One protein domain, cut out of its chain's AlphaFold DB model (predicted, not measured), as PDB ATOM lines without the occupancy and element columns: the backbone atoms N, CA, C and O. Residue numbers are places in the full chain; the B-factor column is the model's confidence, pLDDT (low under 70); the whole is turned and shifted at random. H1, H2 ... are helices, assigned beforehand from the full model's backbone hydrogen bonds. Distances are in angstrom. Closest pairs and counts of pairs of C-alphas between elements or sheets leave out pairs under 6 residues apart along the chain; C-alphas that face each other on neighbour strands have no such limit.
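What this domain is: This is residues 20 to 197 of the 201 residues of an uncharacterized protein of Umezawaea tangerina (UniProt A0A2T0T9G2). Two long helical hairpins, H1 with H2 and H5 with H6, lie lengthwise in a rod-shaped, up-and-down bundle of four helices, joined mainly where H1 packs on H6. The short helices H3 and H4 pack on the last part of H2, at one end of the rod. The printed part has 178 residues with six named helices, H1 to H6 in chain order, and no named strand; its class is all helix. It is loose, with a radius of gyration of the C-alphas of 21.7 A, and spans 73 by 33 by 20 A.

Where its parts are: The longest helix, H2, residues 55 to 95, measures 59.7 A. H1, residues 20 to 48, measures 42.3 A and begins at C-alpha 20 (74.574, 114.266, 104.039). H6, residues 160 to 196, measures 53.4 A and ends at C-alpha 196 (61.198, 109.320, 105.522). H5 is residues 132 to 153, 30.5 A; H3 is 108 to 112 and H4 117 to 125.

How they stand to each other: H2 touches H1, C-alphas of Phe 69 and Gly 32 closest at 4.0 A, opposite ways at a shallow tilt of 21 degrees. H1 touches H6, Arg 44 and Ala 163 closest, C-alphas 4.5 A apart. H6 touches H5, Leu 180 and Trp 136 closest, C-alphas 6.8 A apart. H2 touches H4 with residues 87 to 95 alone, closest C-alphas Ala 91 and Ala 123, 4.7 A. H1 and H5 are apart. Every O i to N i+4 pair is within hydrogen-bond range in H1, H2, H3, H4 and H6, and 16 of 18 in H5.

The domain as a whole: The C-alphas of Asp 51 and Gly 101, the two farthest apart, are 74.1 A apart. The printed part has no cut; the link H2 to H3 is long. Among the residues with pLDDT under 70 are 96 to 105 and 154 to 158.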
ATOM      1  N   ARG A  20      74.444 113.354 105.190       82.88
ATOM      2  CA  ARG A  20      74.574 114.266 104.039       82.88
ATOM      3  C   ARG A  20      75.921 114.981 104.011       82.88
ATOM      4  O   ARG A  20      76.547 115.016 102.957       82.88
ATOM      5  N   ALA A  21      76.380 115.495 105.153       85.19
ATOM      6  CA  ALA A  21      77.687 116.146 105.259       85.19
ATOM      7  C   ALA A  21      78.824 115.202 104.839       85.19
ATOM      8  O   ALA A  21      79.692 115.592 104.068       85.19
ATOM      9  N   MET A  22      78.757 113.932 105.250       84.88
ATOM     10  CA  MET A  22      79.698 112.907 104.804       84.88
ATOM     11  C   MET A  22      79.691 112.735 103.274       84.88
ATOM     12  O   MET A  22      80.758 112.656 102.669       84.88
ATOM     13  N   GLY A  23      78.508 112.686 102.649       85.31
ATOM     14  CA  GLY A  23      78.381 112.603 101.191       85.31
ATOM     15  C   GLY A  23      79.022 113.798 100.481       85.31
ATOM     16  O   GLY A  23      79.804 113.610  99.555       85.31
ATOM     17  N   VAL A  24      78.758 115.018 100.958       89.06
ATOM     18  CA  VAL A  24      79.359 116.250 100.414       89.06
ATOM     19  C   VAL A  24      80.883 116.223 100.542       89.06
ATOM     20  O   VAL A  24      81.581 116.441  99.556       89.06
ATOM     21  N   SER A  25      81.415 115.900 101.722       88.50
ATOM     22  CA  SER A  25      82.865 115.828 101.938       88.50
ATOM     23  C   SER A  25      83.542 114.766 101.062       88.50
ATOM     24  O   SER A  25      84.650 114.992 100.579       88.50
ATOM     25  N   ALA A  26      82.873 113.639 100.788       87.81
ATOM     26  CA  ALA A  26      83.389 112.631  99.863       87.81
ATOM     27  C   ALA A  26      83.509 113.168  98.424       87.81
ATOM     28  O   ALA A  26      84.520 112.927  97.765       87.81
ATOM     29  N   TRP A  27      82.531 113.951  97.954       93.38
ATOM     30  CA  TRP A  27      82.592 114.607  96.640       93.38
ATOM     31  C   TRP A  27      83.638 115.724  96.570       93.38
ATOM     32  O   TRP A  27      84.301 115.858  95.545       93.38
ATOM     33  N   VAL A  28      83.870 116.467  97.659       92.81
ATOM     34  CA  VAL A  28      85.023 117.387  97.750       92.81
ATOM     35  C   VAL A  28      86.335 116.620  97.559       92.81
ATOM     36  O   VAL A  28      87.211 117.069  96.822       92.81
ATOM     37  N   GLY A  29      86.441 115.420  98.142       88.12
ATOM     38  CA  GLY A  29      87.550 114.501  97.885       88.12
ATOM     39  C   GLY A  29      87.691 114.136  96.402       88.12
ATOM     40  O   GLY A  29      88.791 114.184  95.859       88.12
ATOM     41  N   VAL A  30      86.598 113.832  95.697       92.00
ATOM     42  CA  VAL A  30      86.641 113.562  94.243       92.00
ATOM     43  C   VAL A  30      87.213 114.750  93.474       92.00
ATOM     44  O   VAL A  30      88.118 114.562  92.665       92.00
ATOM     45  N   VAL A  31      86.741 115.967  93.756       94.50
ATOM     46  CA  VAL A  31      87.237 117.182  93.091       94.50
ATOM     47  C   VAL A  31      88.733 117.370  93.347       94.50
ATOM     48  O   VAL A  31      89.489 117.547  92.397       94.50
ATOM     49  N   GLY A  32      89.183 117.244  94.600       90.69
ATOM     50  CA  GLY A  32      90.612 117.302  94.925       90.69
ATOM     51  C   GLY A  32      91.434 116.232  94.197       90.69
ATOM     52  O   GLY A  32      92.501 116.525  93.668       90.69
ATOM     53  N   SER A  33      90.900 115.009  94.084       90.62
ATOM     54  CA  SER A  33      91.541 113.904  93.354       90.62
ATOM     55  C   SER A  33      91.705 114.209  91.868       90.62
ATOM     56  O   SER A  33      92.739 113.894  91.292       90.62
ATOM     57  N   LEU A  34      90.687 114.808  91.244       93.81
ATOM     58  CA  LEU A  34      90.720 115.180  89.829       93.81
ATOM     59  C   LEU A  34      91.761 116.271  89.580       93.81
ATOM     60  O   LEU A  34      92.575 116.130  88.674       93.81
ATOM     61  N   VAL A  35      91.784 117.312  90.417       93.31
ATOM     62  CA  VAL A  35      92.790 118.385  90.338       93.31
ATOM     63  C   VAL A  35      94.200 117.818  90.517       93.31
ATOM     64  O   VAL A  35      95.099 118.144  89.743       93.31
ATOM     65  N   PHE A  36      94.379 116.910  91.480       90.38
ATOM     66  CA  PHE A  36      95.643 116.210  91.688       90.38
ATOM     67  C   PHE A  36      96.049 115.372  90.468       90.38
ATOM     68  O   PHE A  36      97.212 115.399  90.074       90.38
ATOM     69  N   ALA A  37      95.109 114.660  89.843       92.19
ATOM     70  CA  ALA A  37      95.376 113.856  88.653       92.19
ATOM     71  C   ALA A  37      95.774 114.698  87.442       92.19
ATOM     72  O   ALA A  37      96.709 114.314  86.745       92.19
ATOM     73  N   VAL A  38      95.134 115.853  87.235       91.88
ATOM     74  CA  VAL A  38      95.560 116.819  86.209       91.88
ATOM     75  C   VAL A  38      96.984 117.289  86.499       91.88
ATOM     76  O   VAL A  38      97.846 117.154  85.640       91.88
ATOM     77  N   GLY A  39      97.276 117.716  87.733       88.75
ATOM     78  CA  GLY A  39      98.630 118.132  88.115       88.75
ATOM     79  C   GLY A  39      99.682 117.030  87.945       88.75
ATOM     80  O   GLY A  39     100.794 117.306  87.507       88.75
ATOM     81  N   ALA A  40      99.346 115.775  88.250       89.31
ATOM     82  CA  ALA A  40     100.240 114.631  88.068       89.31
ATOM     83  C   ALA A  40     100.470 114.286  86.593       89.31
ATOM     84  O   ALA A  40     101.559 113.838  86.232       89.31
ATOM     85  N   TRP A  41      99.462 114.493  85.746       89.94
ATOM     86  CA  TRP A  41      99.578 114.330  84.302       89.94
ATOM     87  C   TRP A  41     100.441 115.439  83.697       89.94
ATOM     88  O   TRP A  41     101.398 115.138  82.993       89.94
ATOM     89  N   ASP A  42     100.188 116.700  84.053       88.12
ATOM     90  CA  ASP A  42     100.986 117.848  83.604       88.12
ATOM     91  C   ASP A  42     102.443 117.739  84.074       88.12
ATOM     92  O   ASP A  42     103.366 117.997  83.308       88.12
ATOM     93  N   PHE A  43     102.668 117.276  85.309       85.50
ATOM     94  CA  PHE A  43     104.009 116.996  85.824       85.50
ATOM     95  C   PHE A  43     104.726 115.909  85.032       85.50
ATOM     96  O   PHE A  43     105.929 116.004  84.806       85.50
ATOM     97  N   ARG A  44     104.001 114.876  84.595       87.56
ATOM     98  CA  ARG A  44     104.566 113.848  83.725       87.56
ATOM     99  C   ARG A  44     105.029 114.437  82.401       87.56
ATOM    100  O   ARG A  44     106.167 114.174  82.035       87.56
ATOM    101  N   TRP A  45     104.197 115.230  81.734       86.62
ATOM    102  CA  TRP A  45     104.583 115.875  80.477       86.62
ATOM    103  C   TRP A  45     105.758 116.824  80.659       86.62
ATOM    104  O   TRP A  45     106.709 116.738  79.901       86.62
ATOM    105  N   TRP A  46     105.756 117.640  81.717       83.62
ATOM    106  CA  TRP A  46     106.876 118.531  82.036       83.62
ATOM    107  C   TRP A  46     108.207 117.791  82.253       83.62
ATOM    108  O   TRP A  46     109.273 118.315  81.953       83.62
ATOM    109  N   MET A  47     108.156 116.567  82.785       83.19
ATOM    110  CA  MET A  47     109.340 115.726  82.995       83.19
ATOM    111  C   MET A  47     109.734 114.895  81.762       83.19
ATOM    112  O   MET A  47     110.821 114.312  81.771       83.19
ATOM    113  N   GLU A  48     108.850 114.751  80.771       83.62
ATOM    114  CA  GLU A  48     109.060 113.944  79.556       83.62
ATOM    115  C   GLU A  48     109.416 114.805  78.331       83.62
ATOM    116  O   GLU A  48     110.246 114.368  77.540       83.62
ATOM    117  N   ASP A  49     108.869 116.019  78.220       75.44
ATOM    118  CA  ASP A  49     109.116 116.984  77.143       75.44
ATOM    119  C   ASP A  49     109.623 118.316  77.732       75.44
ATOM    120  O   ASP A  49     108.976 118.919  78.588       75.44
ATOM    121  N   GLU A  50     110.780 118.803  77.264       63.78
ATOM    122  CA  GLU A  50     111.488 119.974  77.826       63.78
ATOM    123  C   GLU A  50     110.770 121.333  77.626       63.78
ATOM    124  O   GLU A  50     111.250 122.352  78.121       63.78
ATOM    125  N   ASP A  51     109.614 121.378  76.949       61.47
ATOM    126  CA  ASP A  51     109.077 122.607  76.334       61.47
ATOM    127  C   ASP A  51     107.693 123.057  76.857       61.47
ATOM    128  O   ASP A  51     106.912 123.703  76.149       61.47
ATOM    129  N   HIS A  52     107.315 122.692  78.088       61.38
ATOM    130  CA  HIS A  52     105.939 122.885  78.575       61.38
ATOM    131  C   HIS A  52     105.812 123.678  79.881       61.38
ATOM    132  O   HIS A  52     106.333 123.287  80.915       61.38
ATOM    133  N   GLY A  53     104.988 124.735  79.851       62.16
ATOM    134  CA  GLY A  53     104.318 125.333  81.014       62.16
ATOM    135  C   GLY A  53     105.203 125.925  82.123       62.16
ATOM    136  O   GLY A  53     106.423 125.821  82.145       62.16
ATOM    137  N   SER A  54     104.568 126.592  83.090       74.19
ATOM    138  CA  SER A  54     105.269 127.071  84.285       74.19
ATOM    139  C   SER A  54     105.374 125.934  85.313       74.19
ATOM    140  O   SER A  54     104.340 125.369  85.680       74.19
ATOM    141  N   PRO A  55     106.558 125.636  85.884       75.56
ATOM    142  CA  PRO A  55     106.680 124.654  86.969       75.56
ATOM    143  C   PRO A  55     105.802 125.019  88.181       75.56
ATOM    144  O   PRO A  55     105.359 124.152  88.936       75.56
ATOM    145  N   THR A  56     105.472 126.302  88.339       81.56
ATOM    146  CA  THR A  56     104.581 126.805  89.386       81.56
ATOM    147  C   THR A  56     103.146 126.302  89.224       81.56
ATOM    148  O   THR A  56     102.545 125.891  90.214       81.56
ATOM    149  N   SER A  57     102.578 126.284  88.010       77.31
ATOM    150  CA  SER A  57     101.197 125.809  87.807       77.31
ATOM    151  C   SER A  57     101.074 124.309  88.063       77.31
ATOM    152  O   SER A  57     100.112 123.870  88.693       77.31
ATOM    153  N   VAL A  58     102.090 123.537  87.668       81.81
ATOM    154  CA  VAL A  58     102.177 122.095  87.928       81.81
ATOM    155  C   VAL A  58     102.196 121.808  89.433       81.81
ATOM    156  O   VAL A  58     101.421 120.986  89.927       81.81
ATOM    157  N   LEU A  59     103.028 122.533  90.189       81.25
ATOM    158  CA  LEU A  59     103.103 122.397  91.647       81.25
ATOM    159  C   LEU A  59     101.805 122.818  92.344       81.25
ATOM    160  O   LEU A  59     101.379 122.149  93.285       81.25
ATOM    161  N   VAL A  60     101.154 123.888  91.880       86.31
ATOM    162  CA  VAL A  60      99.866 124.341  92.427       86.31
ATOM    163  C   VAL A  60      98.784 123.280  92.236       86.31
ATOM    164  O   VAL A  60      98.051 122.999  93.180       86.31
ATOM    165  N   LEU A  61      98.696 122.652  91.061       84.00
ATOM    166  CA  LEU A  61      97.709 121.600  90.799       84.00
ATOM    167  C   LEU A  61      98.001 120.326  91.602       84.00
ATOM    168  O   LEU A  61      97.093 119.770  92.220       84.00
ATOM    169  N   LEU A  62      99.266 119.901  91.664       83.81
ATOM    170  CA  LEU A  62      99.688 118.745  92.458       83.81
ATOM    171  C   LEU A  62      99.402 118.941  93.950       83.81
ATOM    172  O   LEU A  62      98.665 118.170  94.566       83.81
ATOM    173  N   VAL A  63      99.985 119.978  94.548       85.56
ATOM    174  CA  VAL A  63      99.897 120.205  95.993       85.56
ATOM    175  C   VAL A  63      98.494 120.666  96.370       85.56
ATOM    176  O   VAL A  63      97.915 120.151  97.324       85.56
ATOM    177  N   GLY A  64      97.916 121.590  95.605       84.06
ATOM    178  CA  GLY A  64      96.566 122.096  95.836       84.06
ATOM    179  C   GLY A  64      95.512 120.999  95.718       84.06
ATOM    180  O   GLY A  64      94.683 120.858  96.617       84.06
ATOM    181  N   GLY A  65      95.581 120.167  94.675       82.62
ATOM    182  CA  GLY A  65      94.689 119.019  94.508       82.62
ATOM    183  C   GLY A  65      94.790 118.030  95.668       82.62
ATOM    184  O   GLY A  65      93.770 117.651  96.248       82.62
ATOM    185  N   LEU A  66      96.016 117.685  96.079       84.38
ATOM    186  CA  LEU A  66      96.255 116.789  97.211       84.38
ATOM    187  C   LEU A  66      95.715 117.364  98.532       84.38
ATOM    188  O   LEU A  66      95.083 116.645  99.306       84.38
ATOM    189  N   LEU A  67      95.911 118.659  98.791       87.75
ATOM    190  CA  LEU A  67      95.407 119.323  99.997       87.75
ATOM    191  C   LEU A  67      93.876 119.382 100.028       87.75
ATOM    192  O   LEU A  67      93.273 119.035 101.043       87.75
ATOM    193  N   VAL A  68      93.237 119.777  98.922       87.31
ATOM    194  CA  VAL A  68      91.767 119.803  98.810       87.31
ATOM    195  C   VAL A  68      91.197 118.406  99.015       87.31
ATOM    196  O   VAL A  68      90.222 118.229  99.752       87.31
ATOM    197  N   PHE A  69      91.839 117.401  98.419       84.44
ATOM    198  CA  PHE A  69      91.484 116.015  98.650       84.44
ATOM    199  C   PHE A  69      91.560 115.663 100.148       84.44
ATOM    200  O   PHE A  69      90.592 115.131 100.697       84.44
ATOM    201  N   LEU A  70      92.680 115.966 100.818       85.88
ATOM    202  CA  LEU A  70      92.900 115.625 102.227       85.88
ATOM    203  C   LEU A  70      91.850 116.275 103.129       85.88
ATOM    204  O   LEU A  70      91.327 115.621 104.032       85.88
ATOM    205  N   VAL A  71      91.490 117.531 102.858       88.81
ATOM    206  CA  VAL A  71      90.408 118.234 103.561       88.81
ATOM    207  C   VAL A  71      89.075 117.512 103.364       88.81
ATOM    208  O   VAL A  71      88.369 117.256 104.343       88.81
ATOM    209  N   GLY A  72      88.745 117.128 102.126       85.44
ATOM    210  CA  GLY A  72      87.553 116.337 101.822       85.44
ATOM    211  C   GLY A  72      87.536 115.010 102.580       85.44
ATOM    212  O   GLY A  72      86.556 114.690 103.254       85.44
ATOM    213  N   PHE A  73      88.643 114.271 102.558       84.06
ATOM    214  CA  PHE A  73      88.790 112.989 103.241       84.06
ATOM    215  C   PHE A  73      88.648 113.101 104.760       84.06
ATOM    216  O   PHE A  73      87.828 112.400 105.355       84.06
ATOM    217  N   ILE A  74      89.404 114.004 105.392       87.38
ATOM    218  CA  ILE A  74      89.355 114.225 106.842       87.38
ATOM    219  C   ILE A  74      87.948 114.656 107.248       87.38
ATOM    220  O   ILE A  74      87.381 114.089 108.184       87.38
ATOM    221  N   GLY A  75      87.352 115.602 106.515       86.75
ATOM    222  CA  GLY A  75      85.977 116.035 106.742       86.75
ATOM    223  C   GLY A  75      85.005 114.859 106.700       86.75
ATOM    224  O   GLY A  75      84.200 114.677 107.612       86.75
ATOM    225  N   ALA A  76      85.140 113.987 105.704       83.81
ATOM    226  CA  ALA A  76      84.240 112.863 105.527       83.81
ATOM    227  C   ALA A  76      84.424 111.769 106.604       83.81
ATOM    228  O   ALA A  76      83.430 111.229 107.100       83.81
ATOM    229  N   VAL A  77      85.660 111.505 107.053       85.69
ATOM    230  CA  VAL A  77      85.957 110.624 108.201       85.69
ATOM    231  C   VAL A  77      85.371 111.193 109.492       85.69
ATOM    232  O   VAL A  77      84.703 110.473 110.237       85.69
ATOM    233  N   VAL A  78      85.560 112.489 109.756       88.12
ATOM    234  CA  VAL A  78      84.991 113.165 110.931       88.12
ATOM    235  C   VAL A  78      83.465 113.082 110.903       88.12
ATOM    236  O   VAL A  78      82.857 112.662 111.892       88.12
ATOM    237  N   CYS A  79      82.832 113.386 109.766       86.88
ATOM    238  CA  CYS A  79      81.386 113.251 109.593       86.88
ATOM    239  C   CYS A  79      80.911 111.812 109.827       86.88
ATOM    240  O   CYS A  79      79.905 111.613 110.511       86.88
ATOM    241  N   PHE A  80      81.644 110.805 109.344       85.00
ATOM    242  CA  PHE A  80      81.329 109.399 109.589       85.00
ATOM    243  C   PHE A  80      81.427 109.025 111.075       85.00
ATOM    244  O   PHE A  80      80.535 108.361 111.608       85.00
ATOM    245  N   LEU A  81      82.470 109.468 111.784       85.44
ATOM    246  CA  LEU A  81      82.626 109.213 113.220       85.44
ATOM    247  C   LEU A  81      81.516 109.879 114.039       85.44
ATOM    248  O   LEU A  81      80.938 109.247 114.931       85.44
ATOM    249  N   LEU A  82      81.179 111.129 113.714       85.25
ATOM    250  CA  LEU A  82      80.076 111.863 114.333       85.25
ATOM    251  C   LEU A  82      78.736 111.186 114.055       85.25
ATOM    252  O   LEU A  82      77.944 110.982 114.979       85.25
ATOM    253  N   TRP A  83      78.508 110.762 112.812       83.88
ATOM    254  CA  TRP A  83      77.336 109.991 112.430       83.88
ATOM    255  C   TRP A  83      77.260 108.683 113.225       83.88
ATOM    256  O   TRP A  83      76.261 108.440 113.898       83.88
ATOM    257  N   ARG A  84      78.330 107.884 113.267       81.94
ATOM    258  CA  ARG A  84      78.388 106.630 114.035       81.94
ATOM    259  C   ARG A  84      78.113 106.863 115.518       81.94
ATOM    260  O   ARG A  84      77.360 106.106 116.131       81.94
ATOM    261  N   ARG A  85      78.685 107.917 116.108       83.44
ATOM    262  CA  ARG A  85      78.421 108.312 117.500       83.44
ATOM    263  C   ARG A  85      76.946 108.659 117.704       83.44
ATOM    264  O   ARG A  85      76.360 108.243 118.702       83.44
ATOM    265  N   ARG A  86      76.335 109.364 116.752       83.88
ATOM    266  CA  ARG A  86      74.920 109.742 116.803       83.88
ATOM    267  C   ARG A  86      73.989 108.539 116.657       83.88
ATOM    268  O   ARG A  86      73.056 108.431 117.444       83.88
ATOM    269  N   VAL A  87      74.281 107.598 115.758       80.69
ATOM    270  CA  VAL A  87      73.539 106.327 115.632       80.69
ATOM    271  C   VAL A  87      73.566 105.562 116.948       80.69
ATOM    272  O   VAL A  87      72.527 105.135 117.439       80.69
ATOM    273  N   ARG A  88      74.748 105.435 117.571       80.00
ATOM    274  CA  ARG A  88      74.892 104.777 118.879       80.00
ATOM    275  C   ARG A  88      74.032 105.442 119.949       80.00
ATOM    276  O   ARG A  88      73.404 104.752 120.745       80.00
ATOM    277  N   TRP A  89      74.015 106.772 119.966       80.12
ATOM    278  CA  TRP A  89      73.213 107.545 120.904       80.12
ATOM    279  C   TRP A  89      71.713 107.338 120.679       80.12
ATOM    280  O   TRP A  89      71.014 106.944 121.609       80.12
ATOM    281  N   ASN A  90      71.227 107.541 119.452       79.06
ATOM    282  CA  ASN A  90      69.819 107.368 119.094       79.06
ATOM    283  C   ASN A  90      69.330 105.948 119.403       79.06
ATOM    284  O   ASN A  90      68.275 105.776 120.004       79.06
ATOM    285  N   ALA A  91      70.128 104.934 119.074       75.25
ATOM    286  CA  ALA A  91      69.770 103.543 119.306       75.25
ATOM    287  C   ALA A  91      69.647 103.225 120.817       75.25
ATOM    288  O   ALA A  91      68.682 102.592 121.244       75.25
ATOM    289  N   LYS A  92      70.550 103.759 121.657       76.00
ATOM    290  CA  LYS A  92      70.423 103.691 123.129       76.00
ATOM    291  C   LYS A  92      69.257 104.517 123.677       76.00
ATOM    292  O   LYS A  92      68.739 104.198 124.747       76.00
ATOM    293  N   LEU A  93      68.857 105.593 122.997       75.12
ATOM    294  CA  LEU A  93      67.689 106.370 123.402       75.12
ATOM    295  C   LEU A  93      66.396 105.582 123.188       75.12
ATOM    296  O   LEU A  93      65.580 105.542 124.105       75.12
ATOM    297  N   VAL A  94      66.257 104.957 122.018       73.00
ATOM    298  CA  VAL A  94      65.081 104.175 121.622       73.00
ATOM    299  C   VAL A  94      64.917 102.931 122.499       73.00
ATOM    300  O   VAL A  94      63.858 102.752 123.079       73.00
ATOM    301  N   VAL A  95      65.972 102.125 122.673       71.12
ATOM    302  CA  VAL A  95      65.893 100.880 123.469       71.12
ATOM    303  C   VAL A  95      65.979 101.143 124.974       71.12
ATOM    304  O   VAL A  95      65.349 100.487 125.791       71.12
ATOM    305  N   GLY A  96      66.767 102.140 125.378       64.56
ATOM    306  CA  GLY A  96      67.042 102.397 126.789       64.56
ATOM    307  C   GLY A  96      65.937 103.124 127.556       64.56
ATOM    308  O   GLY A  96      66.167 103.452 128.716       64.56
ATOM    309  N   ALA A  97      64.792 103.428 126.933       62.09
ATOM    310  CA  ALA A  97      63.638 104.008 127.624       62.09
ATOM    311  C   ALA A  97      63.044 103.035 128.660       62.09
ATOM    312  O   ALA A  97      62.676 103.460 129.749       62.09
ATOM    313  N   GLU A  98      63.055 101.733 128.365       62.59
ATOM    314  CA  GLU A  98      62.594 100.677 129.281       62.59
ATOM    315  C   GLU A  98      63.681 100.242 130.284       62.59
ATOM    316  O   GLU A  98      63.401  99.618 131.301       62.59
ATOM    317  N   TRP A  99      64.942 100.612 130.037       60.56
ATOM    318  CA  TRP A  99      66.116 100.157 130.795       60.56
ATOM    319  C   TRP A  99      66.663 101.251 131.719       60.56
ATOM    320  O   TRP A  99      67.874 101.506 131.733       60.56
ATOM    321  N   SER A 100      65.777 101.913 132.469       58.06
ATOM    322  CA  SER A 100      66.013 103.169 133.209       58.06
ATOM    323  C   SER A 100      67.288 103.219 134.078       58.06
ATOM    324  O   SER A 100      67.814 104.307 134.297       58.06
ATOM    325  N   GLY A 101      67.871 102.079 134.479       59.34
ATOM    326  CA  GLY A 101      69.155 102.001 135.200       59.34
ATOM    327  C   GLY A 101      70.396 101.553 134.399       59.34
ATOM    328  O   GLY A 101      71.517 101.823 134.821       59.34
ATOM    329  N   ARG A 102      70.257 100.890 133.237       62.44
ATOM    330  CA  ARG A 102      71.390 100.268 132.493       62.44
ATOM    331  C   ARG A 102      71.698 100.916 131.141       62.44
ATOM    332  O   ARG A 102      72.550 100.435 130.395       62.44
ATOM    333  N   ARG A 103      71.063 102.047 130.826       62.97
ATOM    334  CA  ARG A 103      71.180 102.746 129.529       62.97
ATOM    335  C   ARG A 103      72.618 102.991 129.054       62.97
ATOM    336  O   ARG A 103      72.899 102.905 127.860       62.97
ATOM    337  N   ARG A 104      73.546 103.293 129.971       65.19
ATOM    338  CA  ARG A 104      74.966 103.509 129.628       65.19
ATOM    339  C   ARG A 104      75.698 102.201 129.299       65.19
ATOM    340  O   ARG A 104      76.522 102.218 128.385       65.19
ATOM    341  N   ALA A 105      75.334 101.099 129.956       69.06
ATOM    342  CA  ALA A 105      75.960  99.782 129.827       69.06
ATOM    343  C   ALA A 105      75.478  98.964 128.613       69.06
ATOM    344  O   ALA A 105      76.165  98.034 128.210       69.06
ATOM    345  N   LEU A 106      74.344  99.326 127.998       70.56
ATOM    346  CA  LEU A 106      73.819  98.648 126.805       70.56
ATOM    347  C   LEU A 106      74.848  98.626 125.663       70.56
ATOM    348  O   LEU A 106      75.318  99.684 125.211       70.56
ATOM    349  N   SER A 107      75.183  97.427 125.181       78.12
ATOM    350  CA  SER A 107      75.999  97.257 123.982       78.12
ATOM    351  C   SER A 107      75.157  97.513 122.725       78.12
ATOM    352  O   SER A 107      73.927  97.511 122.759       78.12
ATOM    353  N   LEU A 108      75.801  97.749 121.578       74.69
ATOM    354  CA  LEU A 108      75.058  97.893 120.316       74.69
ATOM    355  C   LEU A 108      74.392  96.596 119.871       74.69
ATOM    356  O   LEU A 108      73.382  96.653 119.177       74.69
ATOM    357  N   ASN A 109      74.960  95.452 120.255       78.81
ATOM    358  CA  ASN A 109      74.386  94.162 119.920       78.81
ATOM    359  C   ASN A 109      73.054  93.970 120.655       78.81
ATOM    360  O   ASN A 109      72.060  93.620 120.028       78.81
ATOM    361  N   ASP A 110      73.005  94.327 121.940       75.00
ATOM    362  CA  ASP A 110      71.779  94.279 122.748       75.00
ATOM    363  C   ASP A 110      70.708  95.221 122.187       75.00
ATOM    364  O   ASP A 110      69.538  94.870 122.080       75.00
ATOM    365  N   VAL A 111      71.121  96.412 121.748       71.94
ATOM    366  CA  VAL A 111      70.229  97.418 121.157       71.94
ATOM    367  C   VAL A 111      69.657  96.963 119.808       71.94
ATOM    368  O   VAL A 111      68.491  97.204 119.508       71.94
ATOM    369  N   TRP A 112      70.444  96.290 118.968       73.38
ATOM    370  CA  TRP A 112      69.970  95.796 117.667       73.38
ATOM    371  C   TRP A 112      69.155  94.502 117.750       73.38
ATOM    372  O   TRP A 112      68.449  94.171 116.787       73.38
ATOM    373  N   ASN A 113      69.242  93.814 118.889       75.25
ATOM    374  CA  ASN A 113      68.516  92.591 119.214       75.25
ATOM    375  C   ASN A 113      67.469  92.802 120.323       75.25
ATOM    376  O   ASN A 113      67.029  91.826 120.921       75.25
ATOM    377  N   ALA A 114      67.056  94.049 120.586       70.81
ATOM    378  CA  ALA A 114      66.029  94.362 121.581       70.81
ATOM    379  C   ALA A 114      64.746  93.535 121.352       70.81
ATOM    380  O   ALA A 114      64.378  93.271 120.209       70.81
ATOM    381  N   GLY A 115      64.060  93.112 122.418       69.50
ATOM    382  CA  GLY A 115      62.872  92.251 122.296       69.50
ATOM    383  C   GLY A 115      61.756  92.893 121.464       69.50
ATOM    384  O   GLY A 115      61.182  92.247 120.584       69.50
ATOM    385  N   ASP A 116      61.531  94.193 121.663       76.50
ATOM    386  CA  ASP A 116      60.520  94.968 120.948       76.50
ATOM    387  C   ASP A 116      60.878  95.142 119.446       76.50
ATOM    388  O   ASP A 116      61.917  95.729 119.100       76.50
ATOM    389  N   PRO A 117      60.040  94.635 118.515       70.75
ATOM    390  CA  PRO A 117      60.204  94.840 117.076       70.75
ATOM    391  C   PRO A 117      60.250  96.318 116.654       70.75
ATOM    392  O   PRO A 117      61.011  96.660 115.743       70.75
ATOM    393  N   ALA A 118      59.488  97.199 117.311       69.06
ATOM    394  CA  ALA A 118      59.416  98.616 116.962       69.06
ATOM    395  C   ALA A 118      60.732  99.338 117.290       69.06
ATOM    396  O   ALA A 118      61.308 100.024 116.437       69.06
ATOM    397  N   GLN A 119      61.279  99.099 118.487       69.25
ATOM    398  CA  GLN A 119      62.586  99.623 118.895       69.25
ATOM    399  C   GLN A 119      63.720  99.112 117.996       69.25
ATOM    400  O   GLN A 119      64.593  99.887 117.587       69.25
ATOM    401  N   ARG A 120      63.692  97.820 117.629       72.12
ATOM    402  CA  ARG A 120      64.653  97.242 116.676       72.12
ATOM    403  C   ARG A 120      64.570  97.901 115.308       72.12
ATOM    404  O   ARG A 120      65.617  98.191 114.732       72.12
ATOM    405  N   SER A 121      63.368  98.124 114.779       69.00
ATOM    406  CA  SER A 121      63.173  98.745 113.465       69.00
ATOM    407  C   SER A 121      63.760 100.159 113.427       69.00
ATOM    408  O   SER A 121      64.616 100.455 112.585       69.00
ATOM    409  N   ALA A 122      63.432 100.987 114.424       68.44
ATOM    410  CA  ALA A 122      63.955 102.347 114.546       68.44
ATOM    411  C   ALA A 122      65.487 102.381 114.722       68.44
ATOM    412  O   ALA A 122      66.185 103.109 114.015       68.44
ATOM    413  N   ALA A 123      66.054 101.533 115.590       70.50
ATOM    414  CA  ALA A 123      67.508 101.437 115.765       70.50
ATOM    415  C   ALA A 123      68.237 100.910 114.509       70.50
ATOM    416  O   ALA A 123      69.397 101.257 114.260       70.50
ATOM    417  N   ARG A 124      67.577 100.064 113.706       72.75
ATOM    418  CA  ARG A 124      68.111  99.499 112.456       72.75
ATOM    419  C   ARG A 124      68.012 100.450 111.264       72.75
ATOM    420  O   ARG A 124      68.784 100.255 110.320       72.75
ATOM    421  N   ALA A 125      67.093 101.416 111.277       71.44
ATOM    422  CA  ALA A 125      66.937 102.408 110.213       71.44
ATOM    423  C   ALA A 125      68.166 103.331 110.115       71.44
ATOM    424  O   ALA A 125      68.675 103.574 109.017       71.44
ATOM    425  N   ASP A 126      68.705 103.721 111.275       70.25
ATOM    426  CA  ASP A 126      69.844 104.635 111.434       70.25
ATOM    427  C   ASP A 126      71.215 103.992 111.144       70.25
ATOM    428  O   ASP A 126      72.226 104.690 111.018       70.25
ATOM    429  N   ARG A 127      71.291 102.659 111.051       73.69
ATOM    430  CA  ARG A 127      72.563 101.927 110.968       73.69
ATOM    431  C   ARG A 127      73.222 102.051 109.580       73.69
ATOM    432  O   ARG A 127      72.607 101.652 108.587       73.69
ATOM    433  N   PRO A 128      74.513 102.441 109.491       69.69
ATOM    434  CA  PRO A 128      75.333 102.149 108.318       69.69
ATOM    435  C   PRO A 128      75.504 100.632 108.194       69.69
ATOM    436  O   PRO A 128      76.202 100.012 108.998       69.69
ATOM    437  N   ARG A 129      74.826 100.014 107.223       72.00
ATOM    438  CA  ARG A 129      74.954  98.568 106.951       72.00
ATOM    439  C   ARG A 129      76.063  98.245 105.958       72.00
ATOM    440  O   ARG A 129      76.499  97.106 105.906       72.00
ATOM    441  N   ASN A 130      76.501  99.237 105.186       73.62
ATOM    442  CA  ASN A 130      77.477  99.020 104.137       73.62
ATOM    443  C   ASN A 130      78.897  98.929 104.737       73.62
ATOM    444  O   ASN A 130      79.369  99.926 105.292       73.62
ATOM    445  N   PRO A 131      79.591  97.776 104.651       68.25
ATOM    446  CA  PRO A 131      80.962  97.637 105.149       68.25
ATOM    447  C   PRO A 131      81.945  98.575 104.436       68.25
ATOM    448  O   PRO A 131      82.981  98.915 105.007       68.25
ATOM    449  N   LEU A 132      81.594  99.074 103.243       68.81
ATOM    450  CA  LEU A 132      82.398 100.035 102.488       68.81
ATOM    451  C   LEU A 132      82.673 101.328 103.265       68.81
ATOM    452  O   LEU A 132      83.700 101.953 103.038       68.81
ATOM    453  N   PHE A 133      81.847 101.686 104.254       70.31
ATOM    454  CA  PHE A 133      82.134 102.822 105.136       70.31
ATOM    455  C   PHE A 133      83.377 102.629 106.028       70.31
ATOM    456  O   PHE A 133      83.945 103.611 106.495       70.31
ATOM    457  N   VAL A 134      83.790 101.382 106.286       70.62
ATOM    458  CA  VAL A 134      85.003 101.043 107.056       70.62
ATOM    459  C   VAL A 134      86.170 100.709 106.132       70.62
ATOM    460  O   VAL A 134      87.293 101.122 106.403       70.62
ATOM    461  N   VAL A 135      85.903  99.995 105.035       74.38
ATOM    462  CA  VAL A 135      86.923  99.655 104.028       74.38
ATOM    463  C   VAL A 135      87.518 100.921 103.413       74.38
ATOM    464  O   VAL A 135      88.721 101.004 103.208       74.38
ATOM    465  N   TRP A 136      86.696 101.946 103.206       72.25
ATOM    466  CA  TRP A 136      87.097 103.215 102.612       72.25
ATOM    467  C   TRP A 136      88.314 103.904 103.256       72.25
ATOM    468  O   TRP A 136      89.309 104.090 102.549       72.25
ATOM    469  N   PRO A 137      88.286 104.321 104.541       71.38
ATOM    470  CA  PRO A 137      89.428 105.010 105.136       71.38
ATOM    471  C   PRO A 137      90.690 104.144 105.138       71.38
ATOM    472  O   PRO A 137      91.786 104.687 105.063       71.38
ATOM    473  N   LEU A 138      90.545 102.813 105.160       78.62
ATOM    474  CA  LEU A 138      91.666 101.878 105.074       78.62
ATOM    475  C   LEU A 138      92.272 101.822 103.668       78.62
ATOM    476  O   LEU A 138      93.488 101.940 103.539       78.62
ATOM    477  N   SER A 139      91.452 101.692 102.620       72.62
ATOM    478  CA  SER A 139      91.918 101.724 101.225       72.62
ATOM    479  C   SER A 139      92.665 103.015 100.919       72.62
ATOM    480  O   SER A 139      93.681 103.007 100.229       72.62
ATOM    481  N   TYR A 140      92.174 104.127 101.462       73.06
ATOM    482  CA  TYR A 140      92.771 105.425 101.223       73.06
ATOM    483  C   TYR A 140      94.073 105.626 102.022       73.06
ATOM    484  O   TYR A 140      95.077 106.063 101.468       73.06
ATOM    485  N   PHE A 141      94.103 105.206 103.291       78.44
ATOM    486  CA  PHE A 141      95.336 105.162 104.081       78.44
ATOM    487  C   PHE A 141      96.422 104.310 103.403       78.44
ATOM    488  O   PHE A 141      97.579 104.723 103.340       78.44
ATOM    489  N   ALA A 142      96.049 103.159 102.833       81.44
ATOM    490  CA  ALA A 142      96.964 102.315 102.071       81.44
ATOM    491  C   ALA A 142      97.506 103.025 100.817       81.44
ATOM    492  O   ALA A 142      98.708 102.980 100.570       81.44
ATOM    493  N   LEU A 143      96.659 103.733 100.062       79.62
ATOM    494  CA  LEU A 143      97.075 104.547  98.910       79.62
ATOM    495  C   LEU A 143      98.072 105.648  99.299       79.62
ATOM    496  O   LEU A 143      99.102 105.801  98.641       79.62
ATOM    497  N   THR A 144      97.818 106.375 100.392       76.12
ATOM    498  CA  THR A 144      98.760 107.380 100.907       76.12
ATOM    499  C   THR A 144     100.083 106.740 101.328       76.12
ATOM    500  O   THR A 144     101.146 107.269 101.009       76.12
ATOM    501  N   LEU A 145     100.048 105.580 101.994       81.25
ATOM    502  CA  LEU A 145     101.264 104.852 102.355       81.25
ATOM    503  C   LEU A 145     102.061 104.413 101.126       81.25
ATOM    504  O   LEU A 145     103.280 104.527 101.142       81.25
ATOM    505  N   VAL A 146     101.398 103.965 100.055       81.88
ATOM    506  CA  VAL A 146     102.059 103.612  98.791       81.88
ATOM    507  C   VAL A 146     102.732 104.833  98.161       81.88
ATOM    508  O   VAL A 146     103.882 104.724  97.744       81.88
ATOM    509  N   MET A 147     102.077 106.004  98.152       76.06
ATOM    510  CA  MET A 147     102.701 107.257  97.694       76.06
ATOM    511  C   MET A 147     103.961 107.592  98.496       76.06
ATOM    512  O   MET A 147     105.014 107.854  97.917       76.06
ATOM    513  N   VAL A 148     103.860 107.571  99.827       76.25
ATOM    514  CA  VAL A 148     104.970 107.918 100.725       76.25
ATOM    515  C   VAL A 148     106.106 106.905 100.610       76.25
ATOM    516  O   VAL A 148     107.267 107.301 100.534       76.25
ATOM    517  N   ALA A 149     105.788 105.611 100.555       80.81
ATOM    518  CA  ALA A 149     106.766 104.546 100.385       80.81
ATOM    519  C   ALA A 149     107.485 104.675  99.040       80.81
ATOM    520  O   ALA A 149     108.710 104.634  99.006       80.81
ATOM    521  N   TYR A 150     106.756 104.898  97.945       75.19
ATOM    522  CA  TYR A 150     107.373 105.080  96.634       75.19
ATOM    523  C   TYR A 150     108.253 106.331  96.584       75.19
ATOM    524  O   TYR A 150     109.354 106.276  96.049       75.19
ATOM    525  N   TRP A 151     107.832 107.438  97.201       72.31
ATOM    526  CA  TRP A 151     108.677 108.629  97.325       72.31
ATOM    527  C   TRP A 151     109.940 108.367  98.159       72.31
ATOM    528  O   TRP A 151     111.029 108.805  97.794       72.31
ATOM    529  N   TYR A 152     109.818 107.635  99.269       75.56
ATOM    530  CA  TYR A 152     110.929 107.349 100.177       75.56
ATOM    531  C   TYR A 152     111.937 106.346  99.594       75.56
ATOM    532  O   TYR A 152     113.140 106.595  99.632       75.56
ATOM    533  N   PHE A 153     111.460 105.232  99.033       75.88
ATOM    534  CA  PHE A 153     112.298 104.191  98.427       75.88
ATOM    535  C   PHE A 153     112.746 104.546  97.002       75.88
ATOM    536  O   PHE A 153     113.792 104.092  96.551       75.88
ATOM    537  N   GLY A 154     111.995 105.402  96.308       63.22
ATOM    538  CA  GLY A 154     112.297 105.898  94.966       63.22
ATOM    539  C   GLY A 154     113.245 107.096  94.931       63.22
ATOM    540  O   GLY A 154     113.406 107.688  93.870       63.22
ATOM    541  N   ARG A 155     113.908 107.450  96.042       59.72
ATOM    542  CA  ARG A 155     114.872 108.570  96.121       59.72
ATOM    543  C   ARG A 155     116.050 108.485  95.135       59.72
ATOM    544  O   ARG A 155     116.768 109.464  95.019       59.72
ATOM    545  N   GLY A 156     116.247 107.364  94.432       54.34
ATOM    546  CA  GLY A 156     117.218 107.222  93.332       54.34
ATOM    547  C   GLY A 156     116.610 107.156  91.919       54.34
ATOM    548  O   GLY A 156     117.350 107.159  90.943       54.34
ATOM    549  N   LEU A 157     115.279 107.101  91.789       56.66
ATOM    550  CA  LEU A 157     114.543 107.091  90.519       56.66
ATOM    551  C   LEU A 157     114.102 108.523  90.181       56.66
ATOM    552  O   LEU A 157     112.921 108.859  90.242       56.66
ATOM    553  N   HIS A 158     115.050 109.410  89.886       63.56
ATOM    554  CA  HIS A 158     114.723 110.772  89.460       63.56
ATOM    555  C   HIS A 158     114.375 110.798  87.964       63.56
ATOM    556  O   HIS A 158     115.049 110.156  87.162       63.56
ATOM    557  N   GLY A 159     113.312 111.521  87.587       71.81
ATOM    558  CA  GLY A 159     112.932 111.721  86.183       71.81
ATOM    559  C   GLY A 159     111.513 111.269  85.816       71.81
ATOM    560  O   GLY A 159     110.644 111.069  86.670       71.81
ATOM    561  N   ALA A 160     111.303 111.059  84.514       78.06
ATOM    562  CA  ALA A 160     110.042 110.657  83.883       78.06
ATOM    563  C   ALA A 160     109.386 109.392  84.476       78.06
ATOM    564  O   ALA A 160     108.162 109.270  84.481       78.06
ATOM    565  N   ALA A 161     110.166 108.444  85.011       81.50
ATOM    566  CA  ALA A 161     109.634 107.211  85.601       81.50
ATOM    567  C   ALA A 161     108.812 107.467  86.879       81.50
ATOM    568  O   ALA A 161     107.742 106.883  87.060       81.50
ATOM    569  N   TYR A 162     109.275 108.372  87.751       81.31
ATOM    570  CA  TYR A 162     108.514 108.792  88.931       81.31
ATOM    571  C   TYR A 162     107.240 109.535  88.520       81.31
ATOM    572  O   TYR A 162     106.167 109.265  89.058       81.31
ATOM    573  N   ALA A 163     107.338 110.413  87.519       83.38
ATOM    574  CA  ALA A 163     106.203 111.186  87.032       83.38
ATOM    575  C   ALA A 163     105.125 110.295  86.381       83.38
ATOM    576  O   ALA A 163     103.940 110.445  86.675       83.38
ATOM    577  N   ARG A 164     105.530 109.275  85.606       87.31
ATOM    578  CA  ARG A 164     104.638 108.214  85.112       87.31
ATOM    579  C   ARG A 164     103.964 107.454  86.242       87.31
ATOM    580  O   ARG A 164     102.753 107.260  86.202       87.31
ATOM    581  N   PHE A 165     104.707 107.005  87.248       85.75
ATOM    582  CA  PHE A 165     104.097 106.314  88.384       85.75
ATOM    583  C   PHE A 165     103.055 107.199  89.082       85.75
ATOM    584  O   PHE A 165     101.929 106.758  89.317       85.75
ATOM    585  N   LEU A 166     103.406 108.461  89.345       85.25
ATOM    586  CA  LEU A 166     102.530 109.424  90.004       85.25
ATOM    587  C   LEU A 166     101.239 109.659  89.208       85.25
ATOM    588  O   LEU A 166     100.162 109.668  89.800       85.25
ATOM    589  N   SER A 167     101.322 109.775  87.879       88.12
ATOM    590  CA  SER A 167     100.150 109.969  87.023       88.12
ATOM    591  C   SER A 167      99.206 108.758  87.042       88.12
ATOM    592  O   SER A 167      97.995 108.924  87.171       88.12
ATOM    593  N   HIS A 168      99.735 107.528  86.980       89.44
ATOM    594  CA  HIS A 168      98.911 106.312  87.081       89.44
ATOM    595  C   HIS A 168      98.260 106.192  88.459       89.44
ATOM    596  O   HIS A 168      97.074 105.878  88.575       89.44
ATOM    597  N   LEU A 169      99.020 106.485  89.513       85.88
ATOM    598  CA  LEU A 169      98.518 106.446  90.876       85.88
ATOM    599  C   LEU A 169      97.423 107.491  91.109       85.88
ATOM    600  O   LEU A 169      96.439 107.199  91.785       85.88
ATOM    601  N   ALA A 170      97.544 108.675  90.508       88.62
ATOM    602  CA  ALA A 170      96.518 109.707  90.581       88.62
ATOM    603  C   ALA A 170      95.209 109.284  89.886       88.62
ATOM    604  O   ALA A 170      94.126 109.553  90.403       88.62
ATOM    605  N   VAL A 171      95.280 108.536  88.779       90.25
ATOM    606  CA  VAL A 171      94.089 107.936  88.146       90.25
ATOM    607  C   VAL A 171      93.437 106.897  89.061       90.25
ATOM    608  O   VAL A 171      92.222 106.937  89.272       90.25
ATOM    609  N   VAL A 172      94.227 105.997  89.660       88.62
ATOM    610  CA  VAL A 172      93.720 105.015  90.641       88.62
ATOM    611  C   VAL A 172      93.046 105.730  91.812       88.62
ATOM    612  O   VAL A 172      91.969 105.339  92.259       88.62
ATOM    613  N   HIS A 173      93.647 106.819  92.274       86.00
ATOM    614  CA  HIS A 173      93.119 107.641  93.346       86.00
ATOM    615  C   HIS A 173      91.772 108.288  92.985       86.00
ATOM    616  O   HIS A 173      90.853 108.267  93.804       86.00
ATOM    617  N   VAL A 174      91.613 108.821  91.768       90.06
ATOM    618  CA  VAL A 174      90.323 109.331  91.263       90.06
ATOM    619  C   VAL A 174      89.274 108.221  91.219       90.06
ATOM    620  O   VAL A 174      88.165 108.414  91.718       90.06
ATOM    621  N   ALA A 175      89.616 107.053  90.670       90.31
ATOM    622  CA  ALA A 175      88.695 105.922  90.573       90.31
ATOM    623  C   ALA A 175      88.200 105.477  91.957       90.31
ATOM    624  O   ALA A 175      86.998 105.312  92.175       90.31
ATOM    625  N   VAL A 176      89.119 105.361  92.920       85.62
ATOM    626  CA  VAL A 176      88.783 105.045  94.310       85.62
ATOM    627  C   VAL A 176      87.890 106.139  94.896       85.62
ATOM    628  O   VAL A 176      86.803 105.823  95.374       85.62
ATOM    629  N   ALA A 177      88.258 107.418  94.791       86.69
ATOM    630  CA  ALA A 177      87.441 108.525  95.296       86.69
ATOM    631  C   ALA A 177      86.011 108.529  94.722       86.69
ATOM    632  O   ALA A 177      85.053 108.737  95.469       86.69
ATOM    633  N   LEU A 178      85.843 108.239  93.427       91.06
ATOM    634  CA  LEU A 178      84.538 108.165  92.761       91.06
ATOM    635  C   LEU A 178      83.674 107.013  93.279       91.06
ATOM    636  O   LEU A 178      82.508 107.226  93.628       91.06
ATOM    637  N   VAL A 179      84.233 105.801  93.367       87.56
ATOM    638  CA  VAL A 179      83.525 104.628  93.911       87.56
ATOM    639  C   VAL A 179      83.044 104.917  95.332       87.56
ATOM    640  O   VAL A 179      81.912 104.596  95.705       87.56
ATOM    641  N   LEU A 180      83.887 105.580  96.115       80.00
ATOM    642  CA  LEU A 180      83.619 105.933  97.500       80.00
ATOM    643  C   LEU A 180      82.529 106.993  97.635       80.00
ATOM    644  O   LEU A 180      81.571 106.781  98.379       80.00
ATOM    645  N   ALA A 181      82.633 108.102  96.901       87.38
ATOM    646  CA  ALA A 181      81.624 109.157  96.915       87.38
ATOM    647  C   ALA A 181      80.260 108.640  96.440       87.38
ATOM    648  O   ALA A 181      79.232 108.928  97.060       87.38
ATOM    649  N   THR A 182      80.248 107.790  95.411       89.31
ATOM    650  CA  THR A 182      79.030 107.140  94.903       89.31
ATOM    651  C   THR A 182      78.412 106.232  95.962       89.31
ATOM    652  O   THR A 182      77.234 106.364  96.292       89.31
ATOM    653  N   THR A 183      79.213 105.359  96.573       85.00
ATOM    654  CA  THR A 183      78.753 104.458  97.638       85.00
ATOM    655  C   THR A 183      78.225 105.227  98.847       85.00
ATOM    656  O   THR A 183      77.178 104.874  99.395       85.00
ATOM    657  N   ALA A 184      78.921 106.290  99.262       81.94
ATOM    658  CA  ALA A 184      78.483 107.157 100.346       81.94
ATOM    659  C   ALA A 184      77.138 107.807 100.008       81.94
ATOM    660  O   ALA A 184      76.212 107.728 100.809       81.94
ATOM    661  N   THR A 185      76.994 108.352  98.801       87.31
ATOM    662  CA  THR A 185      75.752 108.974  98.319       87.31
ATOM    663  C   THR A 185      74.587 107.984  98.323       87.31
ATOM    664  O   THR A 185      73.542 108.273  98.909       87.31
ATOM    665  N   LEU A 186      74.774 106.786  97.760       86.56
ATOM    666  CA  LEU A 186      73.760 105.726  97.754       86.56
ATOM    667  C   LEU A 186      73.399 105.277  99.175       86.56
ATOM    668  O   LEU A 186      72.223 105.108  99.505       86.56
ATOM    669  N   GLY A 187      74.400 105.122 100.043       81.19
ATOM    670  CA  GLY A 187      74.201 104.755 101.440       81.19
ATOM    671  C   GLY A 187      73.396 105.803 102.207       81.19
ATOM    672  O   GLY A 187      72.443 105.449 102.901       81.19
ATOM    673  N   VAL A 188      73.744 107.083 102.045       81.38
ATOM    674  CA  VAL A 188      73.031 108.225 102.634       81.38
ATOM    675  C   VAL A 188      71.598 108.271 102.126       81.38
ATOM    676  O   VAL A 188      70.686 108.349 102.946       81.38
ATOM    677  N   HIS A 189      71.392 108.143 100.812       83.44
ATOM    678  CA  HIS A 189      70.064 108.143 100.206       83.44
ATOM    679  C   HIS A 189      69.184 107.022 100.776       83.44
ATOM    680  O   HIS A 189      68.059 107.271 101.213       83.44
ATOM    681  N   ALA A 190      69.728 105.805 100.879       80.31
ATOM    682  CA  ALA A 190      69.028 104.663 101.457       80.31
ATOM    683  C   ALA A 190      68.661 104.876 102.937       80.31
ATOM    684  O   ALA A 190      67.626 104.390 103.385       80.31
ATOM    685  N   ILE A 191      69.486 105.588 103.713       75.75
ATOM    686  CA  ILE A 191      69.175 105.927 105.112       75.75
ATOM    687  C   ILE A 191      68.087 106.985 105.177       75.75
ATOM    688  O   ILE A 191      67.121 106.799 105.910       75.75
ATOM    689  N   THR A 192      68.220 108.068 104.409       75.19
ATOM    690  CA  THR A 192      67.206 109.126 104.385       75.19
ATOM    691  C   THR A 192      65.853 108.576 103.967       75.19
ATOM    692  O   THR A 192      64.869 108.896 104.617       75.19
ATOM    693  N   ARG A 193      65.822 107.672 102.979       77.62
ATOM    694  CA  ARG A 193      64.603 106.991 102.539       77.62
ATOM    695  C   ARG A 193      63.973 106.164 103.663       77.62
ATOM    696  O   ARG A 193      62.797 106.337 103.950       77.62
ATOM    697  N   ARG A 194      64.766 105.348 104.374       75.12
ATOM    698  CA  ARG A 194      64.296 104.579 105.546       75.12
ATOM    699  C   ARG A 194      63.799 105.449 106.704       75.12
ATOM    700  O   ARG A 194      63.052 104.955 107.536       75.12
ATOM    701  N   GLN A 195      64.262 106.693 106.803       68.25
ATOM    702  CA  GLN A 195      63.812 107.643 107.823       68.25
ATOM    703  C   GLN A 195      62.580 108.448 107.388       68.25
ATOM    704  O   GLN A 195      61.904 108.998 108.253       68.25
ATOM    705  N   SER A 196      62.318 108.556 106.081       67.50
ATOM    706  CA  SER A 196      61.198 109.320 105.522       67.50
ATOM    707  C   SER A 196      60.000 108.461 105.124       67.50
ATOM    708  O   SER A 196      58.890 108.978 105.072       67.50
ATOM    709  N   GLU A 197      60.198 107.179 104.814       62.88
ATOM    710  CA  GLU A 197      59.094 106.258 104.543       62.88
ATOM    711  C   GLU A 197      58.462 105.814 105.874       62.88
ATOM    712  O   GLU A 197      59.172 105.280 106.733       62.88
TER     713      GLU A 197